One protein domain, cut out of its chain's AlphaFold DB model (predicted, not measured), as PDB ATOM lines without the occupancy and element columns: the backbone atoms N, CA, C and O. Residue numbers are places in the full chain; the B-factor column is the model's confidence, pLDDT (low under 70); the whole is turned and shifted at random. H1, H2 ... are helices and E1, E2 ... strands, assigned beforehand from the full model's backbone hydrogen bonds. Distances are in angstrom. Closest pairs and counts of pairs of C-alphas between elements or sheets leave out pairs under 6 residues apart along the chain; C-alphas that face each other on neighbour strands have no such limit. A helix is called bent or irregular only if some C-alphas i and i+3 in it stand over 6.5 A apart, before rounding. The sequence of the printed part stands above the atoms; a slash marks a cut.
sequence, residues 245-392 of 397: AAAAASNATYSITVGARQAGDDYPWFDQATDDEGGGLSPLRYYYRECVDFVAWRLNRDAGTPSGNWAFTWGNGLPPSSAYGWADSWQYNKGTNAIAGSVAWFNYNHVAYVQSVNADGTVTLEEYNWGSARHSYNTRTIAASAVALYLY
ATOM      1  N   ALA A 245       2.915   3.619 -21.966       64.75
ATOM      2  CA  ALA A 245       3.491   2.576 -22.811       64.75
ATOM      3  C   ALA A 245       3.823   1.311 -22.007       64.75
ATOM      4  O   ALA A 245       3.545   0.201 -22.459       64.75
ATOM      5  N   ALA A 246       4.368   1.456 -20.796       58.91
ATOM      6  CA  ALA A 246       4.595   0.339 -19.885       58.91
ATOM      7  C   ALA A 246       3.268  -0.285 -19.434       58.91
ATOM      8  O   ALA A 246       3.167  -1.509 -19.362       58.91
ATOM      9  N   ALA A 247       2.237   0.528 -19.191       59.44
ATOM     10  CA  ALA A 247       0.883   0.058 -18.949       59.44
ATOM     11  C   ALA A 247       0.355  -0.683 -20.177       59.44
ATOM     12  O   ALA A 247      -0.036  -1.828 -20.045       59.44
ATOM     13  N   ALA A 248       0.451  -0.125 -21.384       59.50
ATOM     14  CA  ALA A 248       0.020  -0.787 -22.614       59.50
ATOM     15  C   ALA A 248       0.743  -2.128 -22.859       59.50
ATOM     16  O   ALA A 248       0.103  -3.109 -23.233       59.50
ATOM     17  N   ALA A 249       2.049  -2.212 -22.590       57.50
ATOM     18  CA  ALA A 249       2.820  -3.452 -22.689       57.50
ATOM     19  C   ALA A 249       2.423  -4.480 -21.610       57.50
ATOM     20  O   ALA A 249       2.292  -5.675 -21.895       57.50
ATOM     21  N   SER A 250       2.174  -4.012 -20.383       57.66
ATOM     22  CA  SER A 250       1.644  -4.833 -19.287       57.66
ATOM     23  C   SER A 250       0.243  -5.339 -19.620       57.66
ATOM     24  O   SER A 250      -0.040  -6.511 -19.408       57.66
ATOM     25  N   ASN A 251      -0.597  -4.494 -20.220       57.97
ATOM     26  CA  ASN A 251      -1.949  -4.801 -20.663       57.97
ATOM     27  C   ASN A 251      -1.936  -5.848 -21.768       57.97
ATOM     28  O   ASN A 251      -2.672  -6.819 -21.679       57.97
ATOM     29  N   ALA A 252      -1.080  -5.692 -22.779       54.81
ATOM     30  CA  ALA A 252      -0.941  -6.663 -23.859       54.81
ATOM     31  C   ALA A 252      -0.488  -8.028 -23.322       54.81
ATOM     32  O   ALA A 252      -1.089  -9.048 -23.644       54.81
ATOM     33  N   THR A 253       0.509  -8.049 -22.434       56.38
ATOM     34  CA  THR A 253       0.995  -9.288 -21.807       56.38
ATOM     35  C   THR A 253      -0.081  -9.925 -20.926       56.38
ATOM     36  O   THR A 253      -0.349 -11.117 -21.022       56.38
ATOM     37  N   TYR A 254      -0.753  -9.125 -20.101       57.44
ATOM     38  CA  TYR A 254      -1.800  -9.571 -19.191       57.44
ATOM     39  C   TYR A 254      -3.050 -10.070 -19.941       57.44
ATOM     40  O   TYR A 254      -3.590 -11.119 -19.603       57.44
ATOM     41  N   SER A 255      -3.474  -9.394 -21.012       55.38
ATOM     42  CA  SER A 255      -4.570  -9.847 -21.877       55.38
ATOM     43  C   SER A 255      -4.209 -11.093 -22.694       55.38
ATOM     44  O   SER A 255      -5.107 -11.857 -23.035       55.38
ATOM     45  N   ILE A 256      -2.927 -11.347 -22.981       53.03
ATOM     46  CA  ILE A 256      -2.478 -12.606 -23.598       53.03
ATOM     47  C   ILE A 256      -2.491 -13.755 -22.576       53.03
ATOM     48  O   ILE A 256      -2.935 -14.850 -22.916       53.03
ATOM     49  N   THR A 257      -2.049 -13.506 -21.339       52.41
ATOM     50  CA  THR A 257      -1.924 -14.528 -20.284       52.41
ATOM     51  C   THR A 257      -3.252 -14.874 -19.609       52.41
ATOM     52  O   THR A 257      -3.500 -16.041 -19.329       52.41
ATOM     53  N   VAL A 258      -4.100 -13.877 -19.335       55.47
ATOM     54  CA  VAL A 258      -5.369 -14.044 -18.602       55.47
ATOM     55  C   VAL A 258      -6.569 -14.043 -19.550       55.47
ATOM     56  O   VAL A 258      -7.533 -14.741 -19.297       55.47
ATOM     57  N   GLY A 259      -6.499 -13.341 -20.688       51.31
ATOM     58  CA  GLY A 259      -7.492 -13.435 -21.762       51.31
ATOM     59  C   GLY A 259      -8.934 -13.156 -21.339       51.31
ATOM     60  O   GLY A 259      -9.689 -14.088 -21.092       51.31
ATOM     61  N   ALA A 260      -9.373 -11.896 -21.405       55.28
ATOM     62  CA  ALA A 260     -10.796 -11.588 -21.292       55.28
ATOM     63  C   ALA A 260     -11.563 -12.165 -22.483       55.28
ATOM     64  O   ALA A 260     -11.475 -11.649 -23.600       55.28
ATOM     65  N   ARG A 261     -12.273 -13.275 -22.276       68.69
ATOM     66  CA  ARG A 261     -12.892 -14.026 -23.372       68.69
ATOM     67  C   ARG A 261     -14.376 -14.236 -23.103       68.69
ATOM     68  O   ARG A 261     -14.753 -14.953 -22.191       68.69
ATOM     69  N   GLN A 262     -15.167 -13.629 -23.985       68.44
ATOM     70  CA  GLN A 262     -16.628 -13.643 -24.080       68.44
ATOM     71  C   GLN A 262     -17.374 -12.733 -23.085       68.44
ATOM     72  O   GLN A 262     -17.388 -12.959 -21.876       68.44
ATOM     73  N   ALA A 263     -18.027 -11.711 -23.649       80.06
ATOM     74  CA  ALA A 263     -18.984 -10.867 -22.943       80.06
ATOM     75  C   ALA A 263     -20.359 -11.550 -22.859       80.06
ATOM     76  O   ALA A 263     -20.715 -12.328 -23.749       80.06
ATOM     77  N   GLY A 264     -21.159 -11.192 -21.855       88.94
ATOM     78  CA  GLY A 264     -22.531 -11.685 -21.674       88.94
ATOM     79  C   GLY A 264     -22.703 -12.531 -20.418       88.94
ATOM     80  O   GLY A 264     -21.730 -12.862 -19.763       88.94
ATOM     81  N   ASP A 265     -23.939 -12.874 -20.065       92.25
ATOM     82  CA  ASP A 265     -24.222 -13.617 -18.833       92.25
ATOM     83  C   ASP A 265     -24.004 -15.130 -19.010       92.25
ATOM     84  O   ASP A 265     -24.909 -15.878 -19.374       92.25
ATOM     85  N   ASP A 266     -22.768 -15.568 -18.801       91.50
ATOM     86  CA  ASP A 266     -22.314 -16.963 -18.839       91.50
ATOM     87  C   ASP A 266     -22.026 -17.523 -17.434       91.50
ATOM     88  O   ASP A 266     -21.476 -18.617 -17.278       91.50
ATOM     89  N   TYR A 267     -22.429 -16.785 -16.401       94.44
ATOM     90  CA  TYR A 267     -22.282 -17.180 -15.013       94.44
ATOM     91  C   TYR A 267     -23.167 -18.407 -14.703       94.44
ATOM     92  O   TYR A 267     -24.390 -18.337 -14.822       94.44
ATOM     93  N   PRO A 268     -22.599 -19.550 -14.273       95.06
ATOM     94  CA  PRO A 268     -23.301 -20.836 -14.252       95.06
ATOM     95  C   PRO A 268     -24.351 -20.964 -13.145       95.06
ATOM     96  O   PRO A 268     -25.128 -21.915 -13.150       95.06
ATOM     97  N   TRP A 269     -24.362 -20.038 -12.186       96.00
ATOM     98  CA  TRP A 269     -25.244 -20.064 -11.018       96.00
ATOM     99  C   TRP A 269     -26.209 -18.876 -11.005       96.00
ATOM    100  O   TRP A 269     -26.606 -18.405  -9.938       96.00
ATOM    101  N   PHE A 270     -26.568 -18.367 -12.188       95.25
ATOM    102  CA  PHE A 270     -27.503 -17.249 -12.347       95.25
ATOM    103  C   PHE A 270     -28.890 -17.538 -11.741       95.25
ATOM    104  O   PHE A 270     -29.601 -16.608 -11.368       95.25
ATOM    105  N   ASP A 271     -29.263 -18.816 -11.622       95.12
ATOM    106  CA  ASP A 271     -30.558 -19.294 -11.124       95.12
ATOM    107  C   ASP A 271     -30.553 -19.727  -9.649       95.12
ATOM    108  O   ASP A 271     -31.596 -20.106  -9.111       95.12
ATOM    109  N   GLN A 272     -29.394 -19.693  -8.983       97.50
ATOM    110  CA  GLN A 272     -29.304 -20.086  -7.582       97.50
ATOM    111  C   GLN A 272     -29.973 -19.044  -6.682       97.50
ATOM    112  O   GLN A 272     -29.958 -17.841  -6.963       97.50
ATOM    113  N   ALA A 273     -30.550 -19.519  -5.578       96.69
ATOM    114  CA  ALA A 273     -31.124 -18.639  -4.568       96.69
ATOM    115  C   ALA A 273     -30.043 -17.698  -4.017       96.69
ATOM    116  O   ALA A 273     -28.917 -18.127  -3.742       96.69
ATOM    117  N   THR A 274     -30.392 -16.428  -3.858       95.31
ATOM    118  CA  THR A 274     -29.549 -15.415  -3.205       95.31
ATOM    119  C   THR A 274     -29.555 -15.596  -1.694       95.31
ATOM    120  O   THR A 274     -30.351 -16.362  -1.152       95.31
ATOM    121  N   ASP A 275     -28.668 -14.911  -0.977       93.19
ATOM    122  CA  ASP A 275     -28.584 -15.023   0.482       93.19
ATOM    123  C   ASP A 275     -29.878 -14.578   1.189       93.19
ATOM    124  O   ASP A 275     -30.320 -15.226   2.142       93.19
ATOM    125  N   ASP A 276     -30.539 -13.535   0.686       92.88
ATOM    126  CA  ASP A 276     -31.837 -13.058   1.169       92.88
ATOM    127  C   ASP A 276     -33.007 -13.998   0.823       92.88
ATOM    128  O   ASP A 276     -33.999 -14.046   1.557       92.88
ATOM    129  N   GLU A 277     -32.863 -14.820  -0.218       94.69
ATOM    130  CA  GLU A 277     -33.769 -15.927  -0.561       94.69
ATOM    131  C   GLU A 277     -33.464 -17.219   0.233       94.69
ATOM    132  O   GLU A 277     -34.178 -18.217   0.103       94.69
ATOM    133  N   GLY A 278     -32.433 -17.215   1.089       94.50
ATOM    134  CA  GLY A 278     -31.995 -18.374   1.879       94.50
ATOM    135  C   GLY A 278     -30.984 -19.283   1.170       94.50
ATOM    136  O   GLY A 278     -30.765 -20.420   1.596       94.50
ATOM    137  N   GLY A 279     -30.380 -18.797   0.091       94.12
ATOM    138  CA  GLY A 279     -29.306 -19.434  -0.652       94.12
ATOM    139  C   GLY A 279     -27.973 -19.492   0.093       94.12
ATOM    140  O   GLY A 279     -27.739 -18.820   1.099       94.12
ATOM    141  N   GLY A 280     -27.097 -20.366  -0.399       95.25
ATOM    142  CA  GLY A 280     -25.797 -20.644   0.205       95.25
ATOM    143  C   GLY A 280     -24.629 -19.939  -0.481       95.25
ATOM    144  O   GLY A 280     -24.783 -18.992  -1.248       95.25
ATOM    145  N   LEU A 281     -23.433 -20.451  -0.196       95.88
ATOM    146  CA  LEU A 281     -22.212 -20.060  -0.886       95.88
ATOM    147  C   LEU A 281     -22.018 -20.906  -2.148       95.88
ATOM    148  O   LEU A 281     -22.325 -22.101  -2.154       95.88
ATOM    149  N   SER A 282     -21.426 -20.301  -3.171       95.81
ATOM    150  CA  SER A 282     -20.909 -20.981  -4.350       95.81
ATOM    151  C   SER A 282     -19.704 -21.869  -4.019       95.81
ATOM    152  O   SER A 282     -19.119 -21.773  -2.931       95.81
ATOM    153  N   PRO A 283     -19.246 -22.707  -4.968       95.81
ATOM    154  CA  PRO A 283     -17.962 -23.398  -4.858       95.81
ATOM    155  C   PRO A 283     -16.755 -22.464  -4.651       95.81
ATOM    156  O   PRO A 283     -15.730 -22.906  -4.131       95.81
ATOM    157  N   LEU A 284     -16.874 -21.180  -5.010       95.25
ATOM    158  CA  LEU A 284     -15.856 -20.141  -4.787       95.25
ATOM    159  C   LEU A 284     -15.909 -19.559  -3.367       95.25
ATOM    160  O   LEU A 284     -15.017 -18.810  -2.960       95.25
ATOM    161  N   ARG A 285     -16.925 -19.979  -2.601       95.38
ATOM    162  CA  ARG A 285     -17.235 -19.627  -1.214       95.38
ATOM    163  C   ARG A 285     -17.726 -18.189  -1.029       95.38
ATOM    164  O   ARG A 285     -17.733 -17.708   0.099       95.38
ATOM    165  N   TYR A 286     -18.179 -17.523  -2.084       96.06
ATOM    166  CA  TYR A 286     -18.950 -16.281  -1.979       96.06
ATOM    167  C   TYR A 286     -20.447 -16.577  -2.114       96.06
ATOM    168  O   TYR A 286     -20.818 -17.650  -2.576       96.06
ATOM    169  N   TYR A 287     -21.310 -15.670  -1.656       96.38
ATOM    170  CA  TYR A 287     -22.753 -15.834  -1.844       96.38
ATOM    171  C   TYR A 287     -23.109 -15.746  -3.324       96.38
ATOM    172  O   TYR A 287     -22.573 -14.897  -4.037       96.38
ATOM    173  N   TYR A 288     -24.019 -16.615  -3.762       97.00
ATOM    174  CA  TYR A 288     -24.442 -16.653  -5.154       97.00
ATOM    175  C   TYR A 288     -24.952 -15.298  -5.629       97.00
ATOM    176  O   TYR A 288     -25.681 -14.610  -4.916       97.00
ATOM    177  N   ARG A 289     -24.611 -14.965  -6.880       96.88
ATOM    178  CA  ARG A 289     -25.126 -13.788  -7.604       96.88
ATOM    179  C   ARG A 289     -24.696 -12.451  -6.986       96.88
ATOM    180  O   ARG A 289     -25.202 -11.403  -7.382       96.88
ATOM    181  N   GLU A 290     -23.729 -12.475  -6.073       96.62
ATOM    182  CA  GLU A 290     -23.042 -11.285  -5.580       96.62
ATOM    183  C   GLU A 290     -21.918 -10.842  -6.518       96.62
ATOM    184  O   GLU A 290     -21.334 -11.640  -7.255       96.62
ATOM    185  N   CYS A 291     -21.557  -9.557  -6.439       97.06
ATOM    186  CA  CYS A 291     -20.487  -8.974  -7.252       97.06
ATOM    187  C   CYS A 291     -19.159  -9.739  -7.121       97.06
ATOM    188  O   CYS A 291     -18.517 -10.055  -8.122       97.06
ATOM    189  N   VAL A 292     -18.771 -10.088  -5.890       96.81
ATOM    190  CA  VAL A 292     -17.531 -10.819  -5.592       96.81
ATOM    191  C   VAL A 292     -17.541 -12.242  -6.141       96.81
ATOM    192  O   VAL A 292     -16.497 -12.723  -6.572       96.81
ATOM    193  N   ASP A 293     -18.702 -12.899  -6.166       97.25
ATOM    194  CA  ASP A 293     -18.832 -14.274  -6.646       97.25
ATOM    195  C   ASP A 293     -18.731 -14.334  -8.169       97.25
ATOM    196  O   ASP A 293     -17.947 -15.103  -8.721       97.25
ATOM    197  N   PHE A 294     -19.440 -13.429  -8.848       96.94
ATOM    198  CA  PHE A 294     -19.360 -13.278 -10.296       96.94
ATOM    199  C   PHE A 294     -17.942 -12.928 -10.765       96.94
ATOM    200  O   PHE A 294     -17.416 -13.558 -11.683       96.94
ATOM    201  N   VAL A 295     -17.292 -11.948 -10.125       96.31
ATOM    202  CA  VAL A 295     -15.927 -11.555 -10.499       96.31
ATOM    203  C   VAL A 295     -14.940 -12.687 -10.210       96.31
ATOM    204  O   VAL A 295     -14.102 -12.981 -11.059       96.31
ATOM    205  N   ALA A 296     -15.047 -13.372  -9.067       95.44
ATOM    206  CA  ALA A 296     -14.222 -14.547  -8.791       95.44
ATOM    207  C   ALA A 296     -14.418 -15.630  -9.862       95.44
ATOM    208  O   ALA A 296     -13.448 -16.234 -10.319       95.44
ATOM    209  N   TRP A 297     -15.654 -15.854 -10.307       95.06
ATOM    210  CA  TRP A 297     -15.943 -16.802 -11.373       95.06
ATOM    211  C   TRP A 297     -15.299 -16.390 -12.706       95.06
ATOM    212  O   TRP A 297     -14.624 -17.219 -13.321       95.06
ATOM    213  N   ARG A 298     -15.397 -15.114 -13.106       94.00
ATOM    214  CA  ARG A 298     -14.726 -14.581 -14.309       94.00
ATOM    215  C   ARG A 298     -13.222 -14.818 -14.274       94.00
ATOM    216  O   ARG A 298     -12.663 -15.328 -15.237       94.00
ATOM    217  N   LEU A 299     -12.589 -14.538 -13.137       91.94
ATOM    218  CA  LEU A 299     -11.158 -14.769 -12.945       91.94
ATOM    219  C   LEU A 299     -10.778 -16.246 -13.115       91.94
ATOM    220  O   LEU A 299      -9.754 -16.556 -13.715       91.94
ATOM    221  N   ASN A 300     -11.597 -17.172 -12.612       92.00
ATOM    222  CA  ASN A 300     -11.359 -18.605 -12.789       92.00
ATOM    223  C   ASN A 300     -11.609 -19.088 -14.217       92.00
ATOM    224  O   ASN A 300     -10.905 -19.980 -14.685       92.00
ATOM    225  N   ARG A 301     -12.615 -18.538 -14.902       90.25
ATOM    226  CA  ARG A 301     -12.877 -18.839 -16.311       90.25
ATOM    227  C   ARG A 301     -11.685 -18.437 -17.170       90.25
ATOM    228  O   ARG A 301     -11.200 -19.244 -17.958       90.25
ATOM    229  N   ASP A 302     -11.199 -17.225 -16.953       87.25
ATOM    230  CA  ASP A 302     -10.044 -16.648 -17.631       87.25
ATOM    231  C   ASP A 302      -8.747 -17.419 -17.301       87.25
ATOM    232  O   ASP A 302      -7.921 -17.670 -18.174       87.25
ATOM    233  N   ALA A 303      -8.621 -17.929 -16.071       85.38
ATOM    234  CA  ALA A 303      -7.551 -18.841 -15.656       85.38
ATOM    235  C   ALA A 303      -7.644 -20.264 -16.249       85.38
ATOM    236  O   ALA A 303      -6.782 -21.099 -15.978       85.38
ATOM    237  N   GLY A 304      -8.696 -20.586 -17.010       86.31
ATOM    238  CA  GLY A 304      -8.910 -21.925 -17.566       86.31
ATOM    239  C   GLY A 304      -9.441 -22.958 -16.564       86.31
ATOM    240  O   GLY A 304      -9.461 -24.151 -16.865       86.31
ATOM    241  N   THR A 305      -9.926 -22.526 -15.397       87.88
ATOM    242  CA  THR A 305     -10.524 -23.378 -14.356       87.88
ATOM    243  C   THR A 305     -12.014 -23.059 -14.118       87.88
ATOM    244  O   THR A 305     -12.388 -22.814 -12.975       87.88
ATOM    245  N   PRO A 306     -12.902 -23.024 -15.139       87.19
ATOM    246  CA  PRO A 306     -14.300 -22.582 -14.989       87.19
ATOM    247  C   PRO A 306     -15.238 -23.597 -14.314       87.19
ATOM    248  O   PRO A 306     -16.394 -23.271 -14.052       87.19
ATOM    249  N   SER A 307     -14.793 -24.834 -14.084       84.19
ATOM    250  CA  SER A 307     -15.652 -25.962 -13.685       84.19
ATOM    251  C   SER A 307     -15.078 -26.810 -12.539       84.19
ATOM    252  O   SER A 307     -15.473 -27.960 -12.349       84.19
ATOM    253  N   GLY A 308     -14.158 -26.248 -11.751       82.94
ATOM    254  CA  GLY A 308     -13.437 -26.941 -10.678       82.94
ATOM    255  C   GLY A 308     -11.928 -26.709 -10.759       82.94
ATOM    256  O   GLY A 308     -11.443 -26.119 -11.719       82.94
ATOM    257  N   ASN A 309     -11.180 -27.153  -9.740       89.25
ATOM    258  CA  ASN A 309      -9.752 -26.822  -9.559       89.25
ATOM    259  C   ASN A 309      -9.476 -25.308  -9.578       89.25
ATOM    260  O   ASN A 309      -8.495 -24.848 -10.149       89.25
ATOM    261  N   TRP A 310     -10.369 -24.548  -8.949       91.00
ATOM    262  CA  TRP A 310     -10.394 -23.090  -8.944       91.00
ATOM    263  C   TRP A 310      -9.045 -22.456  -8.566       91.00
ATOM    264  O   TRP A 310      -8.558 -22.629  -7.442       91.00
ATOM    265  N   ALA A 311      -8.489 -21.658  -9.478       88.88
ATOM    266  CA  ALA A 311      -7.325 -20.814  -9.221       88.88
ATOM    267  C   ALA A 311      -7.612 -19.727  -8.168       88.88
ATOM    268  O   ALA A 311      -6.745 -19.402  -7.358       88.88
ATOM    269  N   PHE A 312      -8.843 -19.208  -8.145       90.94
ATOM    270  CA  PHE A 312      -9.263 -18.103  -7.290       90.94
ATOM    271  C   PHE A 312     -10.501 -18.473  -6.472       90.94
ATOM    272  O   PHE A 312     -11.599 -18.620  -6.994       90.94
ATOM    273  N   THR A 313     -10.364 -18.596  -5.160       92.31
ATOM    274  CA  THR A 313     -11.502 -18.756  -4.239       92.31
ATOM    275  C   THR A 313     -11.254 -17.925  -2.995       92.31
ATOM    276  O   THR A 313     -10.127 -17.480  -2.758       92.31
ATOM    277  N   TRP A 314     -12.264 -17.744  -2.145       91.31
ATOM    278  CA  TRP A 314     -11.962 -17.263  -0.801       91.31
ATOM    279  C   TRP A 314     -10.965 -18.222  -0.131       91.31
ATOM    280  O   TRP A 314     -11.260 -19.383   0.156       91.31
ATOM    281  N   GLY A 315      -9.791 -17.671   0.177       86.06
ATOM    282  CA  GLY A 315      -8.704 -18.354   0.871       86.06
ATOM    283  C   GLY A 315      -7.643 -18.887  -0.082       86.06
ATOM    284  O   GLY A 315      -6.597 -19.329   0.384       86.06
ATOM    285  N   ASN A 316      -7.877 -18.791  -1.392       87.38
ATOM    286  CA  ASN A 316      -6.912 -19.092  -2.436       87.38
ATOM    287  C   ASN A 316      -6.875 -17.938  -3.446       87.38
ATOM    288  O   ASN A 316      -7.741 -17.831  -4.308       87.38
ATOM    289  N   GLY A 317      -5.919 -17.024  -3.299       82.00
ATOM    290  CA  GLY A 317      -5.780 -15.869  -4.190       82.00
ATOM    291  C   GLY A 317      -6.811 -14.749  -3.988       82.00
ATOM    292  O   GLY A 317      -6.524 -13.627  -4.388       82.00
ATOM    293  N   LEU A 318      -7.951 -14.984  -3.325       88.62
ATOM    294  CA  LEU A 318      -8.942 -13.951  -2.989       88.62
ATOM    295  C   LEU A 318      -9.263 -13.910  -1.481       88.62
ATOM    296  O   LEU A 318      -9.248 -14.950  -0.808       88.62
ATOM    297  N   PRO A 319      -9.558 -12.725  -0.915       86.50
ATOM    298  CA  PRO A 319      -9.850 -12.589   0.510       86.50
ATOM    299  C   PRO A 319     -11.221 -13.122   0.928       86.50
ATOM    300  O   PRO A 319     -12.136 -13.209   0.113       86.50
ATOM    301  N   PRO A 320     -11.411 -13.395   2.233       80.88
ATOM    302  CA  PRO A 320     -12.737 -13.621   2.793       80.88
ATOM    303  C   PRO A 320     -13.695 -12.460   2.528       80.88
ATOM    304  O   PRO A 320     -13.310 -11.294   2.604       80.88
ATOM    305  N   SER A 321     -14.981 -12.801   2.430       78.12
ATOM    306  CA  SER A 321     -16.090 -11.858   2.596       78.12
ATOM    307  C   SER A 321     -16.209 -10.832   1.454       78.12
ATOM    308  O   SER A 321     -16.273 -11.190   0.284       78.12
ATOM    309  N   SER A 322     -16.350  -9.558   1.797       89.12
ATOM    310  CA  SER A 322     -16.805  -8.488   0.918       89.12
ATOM    311  C   SER A 322     -15.717  -7.917  -0.000       89.12
ATOM    312  O   SER A 322     -14.522  -8.046   0.279       89.12
ATOM    313  N   ALA A 323     -16.139  -7.156  -1.012       92.50
ATOM    314  CA  ALA A 323     -15.261  -6.433  -1.929       92.50
ATOM    315  C   ALA A 323     -14.263  -5.496  -1.223       92.50
ATOM    316  O   ALA A 323     -13.156  -5.316  -1.724       92.50
ATOM    317  N   TYR A 324     -14.588  -4.935  -0.048       92.62
ATOM    318  CA  TYR A 324     -13.672  -4.047   0.688       92.62
ATOM    319  C   TYR A 324     -12.256  -4.618   0.866       92.62
ATOM    320  O   TYR A 324     -11.284  -3.889   0.697       92.62
ATOM    321  N   GLY A 325     -12.126  -5.915   1.162       90.19
ATOM    322  CA  GLY A 325     -10.827  -6.536   1.443       90.19
ATOM    323  C   GLY A 325      -9.975  -6.843   0.207       90.19
ATOM    324  O   GLY A 325      -8.810  -7.226   0.348       90.19
ATOM    325  N   TRP A 326     -10.530  -6.714  -1.004       91.44
ATOM    326  CA  TRP A 326      -9.853  -7.112  -2.244       91.44
ATOM    327  C   TRP A 326      -8.654  -6.214  -2.563       91.44
ATOM    328  O   TRP A 326      -7.579  -6.726  -2.877       91.44
ATOM    329  N   ALA A 327      -8.792  -4.895  -2.399       89.69
ATOM    330  CA  ALA A 327      -7.707  -3.950  -2.672       89.69
ATOM    331  C   ALA A 327      -6.480  -4.148  -1.759       89.69
ATOM    332  O   ALA A 327      -5.339  -4.005  -2.210       89.69
ATOM    333  N   ASP A 328      -6.696  -4.507  -0.493       88.06
ATOM    334  CA  ASP A 328      -5.607  -4.779   0.451       88.06
ATOM    335  C   ASP A 328      -4.946  -6.134   0.178       88.06
ATOM    336  O   ASP A 328      -3.728  -6.275   0.265       88.06
ATOM    337  N   SER A 329      -5.734  -7.130  -0.224       83.62
ATOM    338  CA  SER A 329      -5.222  -8.477  -0.501       83.62
ATOM    339  C   SER A 329      -4.305  -8.514  -1.714       83.62
ATOM    340  O   SER A 329      -3.363  -9.303  -1.759       83.62
ATOM    341  N   TRP A 330      -4.549  -7.646  -2.695       83.88
ATOM    342  CA  TRP A 330      -3.733  -7.528  -3.903       83.88
ATOM    343  C   TRP A 330      -2.858  -6.283  -3.851       83.88
ATOM    344  O   TRP A 330      -2.721  -5.556  -4.834       83.88
ATOM    345  N   GLN A 331      -2.252  -6.012  -2.689       78.81
ATOM    346  CA  GLN A 331      -1.628  -4.714  -2.456       78.81
ATOM    347  C   GLN A 331      -0.547  -4.322  -3.473       78.81
ATOM    348  O   GLN A 331      -0.414  -3.131  -3.757       78.81
ATOM    349  N   TYR A 332       0.175  -5.314  -4.004       81.50
ATOM    350  CA  TYR A 332       1.250  -5.156  -4.986       81.50
ATOM    351  C   TYR A 332       0.796  -5.378  -6.433       81.50
ATOM    352  O   TYR A 332       1.515  -5.004  -7.351       81.50
ATOM    353  N   ASN A 333      -0.398  -5.941  -6.635       86.25
ATOM    354  CA  ASN A 333      -0.961  -6.239  -7.949       86.25
ATOM    355  C   ASN A 333      -2.209  -5.381  -8.176       86.25
ATOM    356  O   ASN A 333      -3.311  -5.881  -8.392       86.25
ATOM    357  N   LYS A 334      -2.043  -4.063  -8.055       90.00
ATOM    358  CA  LYS A 334      -3.099  -3.083  -8.299       90.00
ATOM    359  C   LYS A 334      -2.528  -1.762  -8.792       90.00
ATOM    360  O   LYS A 334      -1.367  -1.453  -8.534       90.00
ATOM    361  N   GLY A 335      -3.349  -0.962  -9.456       90.06
ATOM    362  CA  GLY A 335      -2.977   0.366  -9.930       90.06
ATOM    363  C   GLY A 335      -4.179   1.169 -10.404       90.06
ATOM    364  O   GLY A 335      -5.319   0.869 -10.061       90.06
ATOM    365  N   THR A 336      -3.918   2.211 -11.186       92.56
ATOM    366  CA  THR A 336      -4.943   3.112 -11.741       92.56
ATOM    367  C   THR A 336      -5.191   2.892 -13.231       92.56
ATOM    368  O   THR A 336      -6.040   3.560 -13.812       92.56
ATOM    369  N   ASN A 337      -4.462   1.965 -13.852       88.44
ATOM    370  CA  ASN A 337      -4.544   1.713 -15.283       88.44
ATOM    371  C   ASN A 337      -5.557   0.603 -15.545       88.44
ATOM    372  O   ASN A 337      -5.442  -0.496 -15.005       88.44
ATOM    373  N   ALA A 338      -6.546   0.888 -16.383       90.50
ATOM    374  CA  ALA A 338      -7.518  -0.114 -16.776       90.50
ATOM    375  C   ALA A 338      -6.876  -1.158 -17.694       90.50
ATOM    376  O   ALA A 338      -6.154  -0.811 -18.633       90.50
ATOM    377  N   ILE A 339      -7.191  -2.431 -17.454       87.56
ATOM    378  CA  ILE A 339      -6.773  -3.555 -18.298       87.56
ATOM    379  C   ILE A 339      -7.972  -4.469 -18.522       87.56
ATOM    380  O   ILE A 339      -8.673  -4.799 -17.565       87.56
ATOM    381  N   ALA A 340      -8.201  -4.918 -19.754       88.00
ATOM    382  CA  ALA A 340      -9.197  -5.955 -20.003       88.00
ATOM    383  C   ALA A 340      -8.818  -7.238 -19.243       88.00
ATOM    384  O   ALA A 340      -7.671  -7.683 -19.300       88.00
ATOM    385  N   GLY A 341      -9.773  -7.804 -18.509       88.19
ATOM    386  CA  GLY A 341      -9.575  -8.935 -17.609       88.19
ATOM    387  C   GLY A 341      -9.158  -8.552 -16.188       88.19
ATOM    388  O   GLY A 341      -8.999  -9.437 -15.351       88.19
ATOM    389  N   SER A 342      -8.940  -7.267 -15.889       92.00
ATOM    390  CA  SER A 342      -8.699  -6.809 -14.512       92.00
ATOM    391  C   SER A 342     -10.006  -6.644 -13.733       92.00
ATOM    392  O   SER A 342     -11.106  -6.691 -14.289       92.00
ATOM    393  N   VAL A 343      -9.885  -6.429 -12.424       94.75
ATOM    394  CA  VAL A 343     -11.016  -6.149 -11.537       94.75
ATOM    395  C   VAL A 343     -11.084  -4.652 -11.260       94.75
ATOM    396  O   VAL A 343     -10.179  -4.089 -10.648       94.75
ATOM    397  N   ALA A 344     -12.174  -4.006 -11.662       97.25
ATOM    398  CA  ALA A 344     -12.494  -2.649 -11.248       97.25
ATOM    399  C   ALA A 344     -13.009  -2.670  -9.806       97.25
ATOM    400  O   ALA A 344     -14.060  -3.246  -9.522       97.25
ATOM    401  N   TRP A 345     -12.275  -2.042  -8.892       97.50
ATOM    402  CA  TRP A 345     -12.609  -1.964  -7.475       97.50
ATOM    403  C   TRP A 345     -13.084  -0.561  -7.094       97.50
ATOM    404  O   TRP A 345     -12.504   0.455  -7.495       97.50
ATOM    405  N   PHE A 346     -14.142  -0.506  -6.284       97.00
ATOM    406  CA  PHE A 346     -14.777   0.733  -5.855       97.00
ATOM    407  C   PHE A 346     -14.800   0.868  -4.329       97.00
ATOM    408  O   PHE A 346     -15.031  -0.095  -3.600       97.00
ATOM    409  N   ASN A 347     -14.694   2.109  -3.844       95.56
ATOM    410  CA  ASN A 347     -14.694   2.439  -2.411       95.56
ATOM    411  C   ASN A 347     -16.014   2.125  -1.670       95.56
ATOM    412  O   ASN A 347     -16.076   2.275  -0.454       95.56
ATOM    413  N   TYR A 348     -17.079   1.734  -2.374       94.12
ATOM    414  CA  TYR A 348     -18.425   1.527  -1.824       94.12
ATOM    415  C   TYR A 348     -18.841   0.044  -1.762       94.12
ATOM    416  O   TYR A 348     -20.015  -0.276  -1.915       94.12
ATOM    417  N   ASN A 349     -17.886  -0.854  -1.501       94.50
ATOM    418  CA  ASN A 349     -18.080  -2.309  -1.426       94.50
ATOM    419  C   ASN A 349     -18.528  -2.969  -2.734       94.50
ATOM    420  O   ASN A 349     -19.430  -3.805  -2.733       94.50
ATOM    421  N   HIS A 350     -17.903  -2.600  -3.845       97.12
ATOM    422  CA  HIS A 350     -18.255  -3.182  -5.133       97.12
ATOM    423  C   HIS A 350     -17.016  -3.524  -5.941       97.12
ATOM    424  O   HIS A 350     -16.015  -2.804  -5.899       97.12
ATOM    425  N   VAL A 351     -17.119  -4.611  -6.696       97.25
ATOM    426  CA  VAL A 351     -16.157  -5.002  -7.721       97.25
ATOM    427  C   VAL A 351     -16.897  -5.326  -9.008       97.25
ATOM    428  O   VAL A 351     -18.012  -5.842  -8.983       97.25
ATOM    429  N   ALA A 352     -16.260  -5.033 -10.129       97.81
ATOM    430  CA  ALA A 352     -16.738  -5.394 -11.451       97.81
ATOM    431  C   ALA A 352     -15.582  -5.948 -12.283       97.81
ATOM    432  O   ALA A 352     -14.418  -5.621 -12.051       97.81
ATOM    433  N   TYR A 353     -15.904  -6.781 -13.260       96.50
ATOM    434  CA  TYR A 353     -14.939  -7.302 -14.212       96.50
ATOM    435  C   TYR A 353     -14.769  -6.314 -15.371       96.50
ATOM    436  O   TYR A 353     -15.756  -5.828 -15.926       96.50
ATOM    437  N   VAL A 354     -13.528  -5.986 -15.734       95.62
ATOM    438  CA  VAL A 354     -13.239  -5.095 -16.865       95.62
ATOM    439  C   VAL A 354     -13.256  -5.907 -18.153       95.62
ATOM    440  O   VAL A 354     -12.276  -6.562 -18.496       95.62
ATOM    441  N   GLN A 355     -14.355  -5.839 -18.898       93.44
ATOM    442  CA  GLN A 355     -14.510  -6.559 -20.160       93.44
ATOM    443  C   GLN A 355     -13.683  -5.933 -21.290       93.44
ATOM    444  O   GLN A 355     -13.067  -6.655 -22.077       93.44
ATOM    445  N   SER A 356     -13.646  -4.604 -21.384       90.19
ATOM    446  CA  SER A 356     -12.817  -3.899 -22.369       90.19
ATOM    447  C   SER A 356     -12.379  -2.523 -21.876       90.19
ATOM    448  O   SER A 356     -13.031  -1.897 -21.038       90.19
ATOM    449  N   VAL A 357     -11.263  -2.052 -22.434       91.31
ATOM    450  CA  VAL A 357     -10.788  -0.671 -22.317       91.31
ATOM    451  C   VAL A 357     -10.938  -0.034 -23.690       91.31
ATOM    452  O   VAL A 357     -10.414  -0.554 -24.675       91.31
ATOM    453  N   ASN A 358     -11.692   1.054 -23.764       92.25
ATOM    454  CA  ASN A 358     -12.090   1.682 -25.015       92.25
ATOM    455  C   ASN A 358     -11.134   2.835 -25.359       92.25
ATOM    456  O   ASN A 358     -10.549   3.470 -24.479       92.25
ATOM    457  N   ALA A 359     -10.989   3.133 -26.652       88.62
ATOM    458  CA  ALA A 359     -10.070   4.170 -27.134       88.62
ATOM    459  C   ALA A 359     -10.435   5.593 -26.667       88.62
ATOM    460  O   ALA A 359      -9.584   6.476 -26.656       88.62
ATOM    461  N   ASP A 360     -11.687   5.819 -26.262       91.12
ATOM    462  CA  ASP A 360     -12.196   7.093 -25.745       91.12
ATOM    463  C   ASP A 360     -11.896   7.319 -24.247       91.12
ATOM    464  O   ASP A 360     -12.364   8.294 -23.657       91.12
ATOM    465  N   GLY A 361     -11.125   6.426 -23.616       91.25
ATOM    466  CA  GLY A 361     -10.784   6.499 -22.193       91.25
ATOM    467  C   GLY A 361     -11.872   5.955 -21.261       91.25
ATOM    468  O   GLY A 361     -11.801   6.150 -20.042       91.25
ATOM    469  N   THR A 362     -12.885   5.273 -21.800       97.69
ATOM    470  CA  THR A 362     -13.886   4.551 -21.008       97.69
ATOM    471  C   THR A 362     -13.528   3.075 -20.833       97.69
ATOM    472  O   THR A 362     -12.701   2.514 -21.551       97.69
ATOM    473  N   VAL A 363     -14.159   2.430 -19.855       96.81
ATOM    474  CA  VAL A 363     -14.096   0.982 -19.635       96.81
ATOM    475  C   VAL A 363     -15.496   0.405 -19.674       96.81
ATOM    476  O   VAL A 363     -16.422   0.981 -19.094       96.81
ATOM    477  N   THR A 364     -15.648  -0.740 -20.329       96.69
ATOM    478  CA  THR A 364     -16.879  -1.529 -20.275       96.69
ATOM    479  C   THR A 364     -16.734  -2.579 -19.187       96.69
ATOM    480  O   THR A 364     -15.794  -3.374 -19.187       96.69
ATOM    481  N   LEU A 365     -17.662  -2.541 -18.239       97.12
ATOM    482  CA  LEU A 365     -17.696  -3.391 -17.062       97.12
ATOM    483  C   LEU A 365     -18.821  -4.413 -17.172       97.12
ATOM    484  O   LEU A 365     -19.918  -4.079 -17.626       97.12
ATOM    485  N   GLU A 366     -18.551  -5.612 -16.678       97.06
ATOM    486  CA  GLU A 366     -19.537  -6.648 -16.383       97.06
ATOM    487  C   GLU A 366     -19.601  -6.848 -14.872       97.06
ATOM    488  O   GLU A 366     -18.577  -6.907 -14.187       97.06
ATOM    489  N   GLU A 367     -20.803  -6.937 -14.326       97.25
ATOM    490  CA  GLU A 367     -20.999  -7.012 -12.885       97.25
ATOM    491  C   GLU A 367     -22.301  -7.721 -12.531       97.25
ATOM    492  O   GLU A 367     -23.222  -7.826 -13.339       97.25
ATOM    493  N   TYR A 368     -22.376  -8.173 -11.286       97.31
ATOM    494  CA  TYR A 368     -23.589  -8.694 -10.676       97.31
ATOM    495  C   TYR A 368     -23.963  -7.852  -9.464       97.31
ATOM    496  O   TYR A 368     -23.108  -7.217  -8.843       97.31
ATOM    497  N   ASN A 369     -25.248  -7.879  -9.122       96.31
ATOM    498  CA  ASN A 369     -25.809  -7.177  -7.968       96.31
ATOM    499  C   ASN A 369     -25.504  -5.667  -7.956       96.31
ATOM    500  O   ASN A 369     -25.100  -5.095  -6.943       96.31
ATOM    501  N   TRP A 370     -25.697  -5.006  -9.101       95.00
ATOM    502  CA  TRP A 370     -25.425  -3.578  -9.248       95.00
ATOM    503  C   TRP A 370     -26.695  -2.740  -9.414       95.00
ATOM    504  O   TRP A 370     -27.517  -2.971 -10.301       95.00
ATOM    505  N   GLY A 371     -26.819  -1.685  -8.604       90.88
ATOM    506  CA  GLY A 371     -27.890  -0.697  -8.739       90.88
ATOM    507  C   GLY A 371     -29.287  -1.323  -8.659       90.88
ATOM    508  O   GLY A 371     -29.645  -1.939  -7.656       90.88
ATOM    509  N   SER A 372     -30.094  -1.129  -9.706       91.19
ATOM    510  CA  SER A 372     -31.428  -1.734  -9.829       91.19
ATOM    511  C   SER A 372     -31.398  -3.200 -10.275       91.19
ATOM    512  O   SER A 372     -32.382  -3.903 -10.066       91.19
ATOM    513  N   ALA A 373     -30.292  -3.668 -10.862       91.06
ATOM    514  CA  ALA A 373     -30.086  -5.059 -11.262       91.06
ATOM    515  C   ALA A 373     -29.587  -5.881 -10.062       91.06
ATOM    516  O   ALA A 373     -28.456  -6.372 -10.026       91.06
ATOM    517  N   ARG A 374     -30.431  -5.983  -9.031       93.62
ATOM    518  CA  ARG A 374     -30.104  -6.756  -7.829       93.62
ATOM    519  C   ARG A 374     -29.957  -8.231  -8.158       93.62
ATOM    520  O   ARG A 374     -30.776  -8.786  -8.891       93.62
ATOM    521  N   HIS A 375     -28.885  -8.824  -7.640       95.44
ATOM    522  CA  HIS A 375     -28.501 -10.220  -7.858       95.44
ATOM    523  C   HIS A 375     -28.603 -10.685  -9.321       95.44
ATOM    524  O   HIS A 375     -28.970 -11.823  -9.606       95.44
ATOM    525  N   SER A 376     -28.366  -9.783 -10.268       95.94
ATOM    526  CA  SER A 376     -28.534 -10.041 -11.696       95.94
ATOM    527  C   SER A 376     -27.359  -9.454 -12.457       95.94
ATOM    528  O   SER A 376     -26.741  -8.490 -11.991       95.94
ATOM    529  N   TYR A 377     -27.085 -10.020 -13.625       96.75
ATOM    530  CA  TYR A 377     -26.070  -9.518 -14.533       96.75
ATOM    531  C   TYR A 377     -26.396  -8.106 -15.024       96.75
ATOM    532  O   TYR A 377     -27.535  -7.785 -15.377       96.75
ATOM    533  N   ASN A 378     -25.372  -7.263 -15.074       95.94
ATOM    534  CA  ASN A 378     -25.425  -5.929 -15.635       95.94
ATOM    535  C   ASN A 378     -24.134  -5.620 -16.397       95.94
ATOM    536  O   ASN A 378     -23.048  -6.066 -16.029       95.94
ATOM    537  N   THR A 379     -24.255  -4.771 -17.413       96.12
ATOM    538  CA  THR A 379     -23.108  -4.157 -18.083       96.12
ATOM    539  C   THR A 379     -23.221  -2.648 -18.039       96.12
ATOM    540  O   THR A 379     -24.311  -2.104 -18.228       96.12
ATOM    541  N   ARG A 380     -22.100  -1.950 -17.875       96.31
ATOM    542  CA  ARG A 380     -22.062  -0.493 -18.046       96.31
ATOM    543  C   ARG A 380     -20.718  -0.024 -18.564       96.31
ATOM    544  O   ARG A 380     -19.685  -0.592 -18.230       96.31
ATOM    545  N   THR A 381     -20.747   1.071 -19.309       97.69
ATOM    546  CA  THR A 381     -19.541   1.788 -19.717       97.69
ATOM    547  C   THR A 381     -19.399   3.043 -18.867       97.69
ATOM    548  O   THR A 381     -20.343   3.827 -18.754       97.69
ATOM    549  N   ILE A 382     -18.237   3.221 -18.243       98.00
ATOM    550  CA  ILE A 382     -17.923   4.381 -17.401       98.00
ATOM    551  C   ILE A 382     -16.544   4.937 -17.756       98.00
ATOM    552  O   ILE A 382     -15.722   4.235 -18.337       98.00
ATOM    553  N   ALA A 383     -16.264   6.189 -17.388       98.00
ATOM    554  CA  ALA A 383     -14.911   6.730 -17.499       98.00
ATOM    555  C   ALA A 383     -13.931   5.869 -16.686       98.00
ATOM    556  O   ALA A 383     -14.226   5.534 -15.535       98.00
ATOM    557  N   ALA A 384     -12.758   5.552 -17.243       96.56
ATOM    558  CA  ALA A 384     -11.767   4.729 -16.546       96.56
ATOM    559  C   ALA A 384     -11.345   5.342 -15.197       96.56
ATOM    560  O   ALA A 384     -11.081   4.620 -14.238       96.56
ATOM    561  N   SER A 385     -11.356   6.675 -15.108       96.25
ATOM    562  CA  SER A 385     -11.051   7.455 -13.904       96.25
ATOM    563  C   SER A 385     -12.134   7.414 -12.819       96.25
ATOM    564  O   SER A 385     -11.888   7.865 -11.703       96.25
ATOM    565  N   ALA A 386     -13.331   6.893 -13.111       97.31
ATOM    566  CA  ALA A 386     -14.385   6.710 -12.111       97.31
ATOM    567  C   ALA A 386     -14.161   5.463 -11.234       97.31
ATOM    568  O   ALA A 386     -14.789   5.325 -10.181       97.31
ATOM    569  N   VAL A 387     -13.284   4.550 -11.663       97.88
ATOM    570  CA  VAL A 387     -12.851   3.387 -10.883       97.88
ATOM    571  C   VAL A 387     -11.753   3.823  -9.917       97.88
ATOM    572  O   VAL A 387     -10.827   4.529 -10.304       97.88
ATOM    573  N   ALA A 388     -11.848   3.408  -8.650       96.75
ATOM    574  CA  ALA A 388     -10.877   3.821  -7.640       96.75
ATOM    575  C   ALA A 388      -9.526   3.123  -7.838       96.75
ATOM    576  O   ALA A 388      -8.481   3.766  -7.766       96.75
ATOM    577  N   LEU A 389      -9.556   1.808  -8.075       95.94
ATOM    578  CA  LEU A 389      -8.379   0.980  -8.323       95.94
ATOM    579  C   LEU A 389      -8.725  -0.140  -9.305       95.94
ATOM    580  O   LEU A 389      -9.811  -0.712  -9.238       95.94
ATOM    581  N   TYR A 390      -7.771  -0.498 -10.153       94.75
ATOM    582  CA  TYR A 390      -7.794  -1.730 -10.929       94.75
ATOM    583  C   TYR A 390      -6.903  -2.754 -10.243       94.75
ATOM    584  O   TYR A 390      -5.741  -2.471  -9.947       94.75
ATOM    585  N   LEU A 391      -7.459  -3.924  -9.950       93.06
ATOM    586  CA  LEU A 391      -6.743  -5.032  -9.337       93.06
ATOM    587  C   LEU A 391      -6.385  -6.039 -10.429       93.06
ATOM    588  O   LEU A 391      -7.242  -6.456 -11.213       93.06
ATOM    589  N   TYR A 392      -5.118  -6.423 -10.478       89.06
ATOM    590  CA  TYR A 392      -4.577  -7.329 -11.480       89.06
ATOM    591  C   TYR A 392      -4.420  -8.710 -10.833       89.06
ATOM    592  O   TYR A 392      -3.592  -8.855  -9.930       89.06
TER     593      TYR A 392
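AT A GLANCE: This is residues 245 to 392 of the 397 residues of the protein "CHAP domain-containing protein" of Plantibacter flavus (UniProt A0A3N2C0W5). A strongly twisted antiparallel sheet of five strands, with E2, E3 and E4 bent, has H2 packed along E2 and E3, while the smaller H3 crosses over E1 and E5. H1 lies off the sheet at one end of the long axis, and the long link after it, residues 258 to 290, reaches the other end. The printed part has 148 residues, with three named helices followed by five named strands; the sheet's order is E4, E3, E2, E1, E5. The class is mixed, helices and strands, with under half of the residues in named elements. The whole is compact, with a radius of gyration of the C-alphas of 14.3 A and spans of 48 by 33 by 28 A.

IN THESE COORDINATES: The strands are E1, residues 343 to 346; E2, 350 to 357, 18.9 A; E3, 362 to 370, 18.4 A; E4, 373 to 383, 20.2 A; and E5, 389 to 391, ending with C-alpha 391 at (-6.743, -5.032, -9.337). H1, residues 245 to 257, is 18.1 A long from C-alpha 245 at (3.491, 2.576, -22.811). H2 is residues 291 to 302, 16.6 A, and H3 residues 323 to 329.

HOW THE PARTS SIT: E1 to E4 form a meander, each strand the antiparallel neighbour of the one before. N 367 and O 378 of E3 and E4 are 2.9 A apart, N 353 and O 366 of E2 and E3 2.8 A, N 344 and O 352 of E1 and E2 2.8 A, and N 343 and O 391 of E1 and E5 2.9 A, each within hydrogen-bond range. E4 bends by 127 degrees at residue 376. H2 and H3 with the sheet make two layers, helices on one face of a sheet. H2 has a height over the sheet of 8.8 A and runs along the strands, at 7 degrees to E2 on the local plane; its closest C-alphas to E3 are those of Cys 291 and Tyr 368, 4.6 A. H3, at a height of 8.7 A, runs across the strands, at 64 degrees to E1 on the local plane; its closest C-alphas to E1 are those of Ala 327 and Trp 345, 7.1 A. H3 is only just irregular, with C-alphas 324 and 327 6.8 A apart. H1 is apart from H2 and H3 and not on the sheet. Every O i to N i+4 pair is within hydrogen-bond range in H1 and H2; in H3 1 of 3 is, beside 2 of 4 O i to N i+3 pairs.

THE WHOLE: The C-alphas farthest apart, those of Ala 245 and Gly 278, are 48.0 A apart. The printed part has no cut; the links H1 to H2, H2 to H3 and H3 to E1 are long. Residues 245 to 262 have pLDDT under 70.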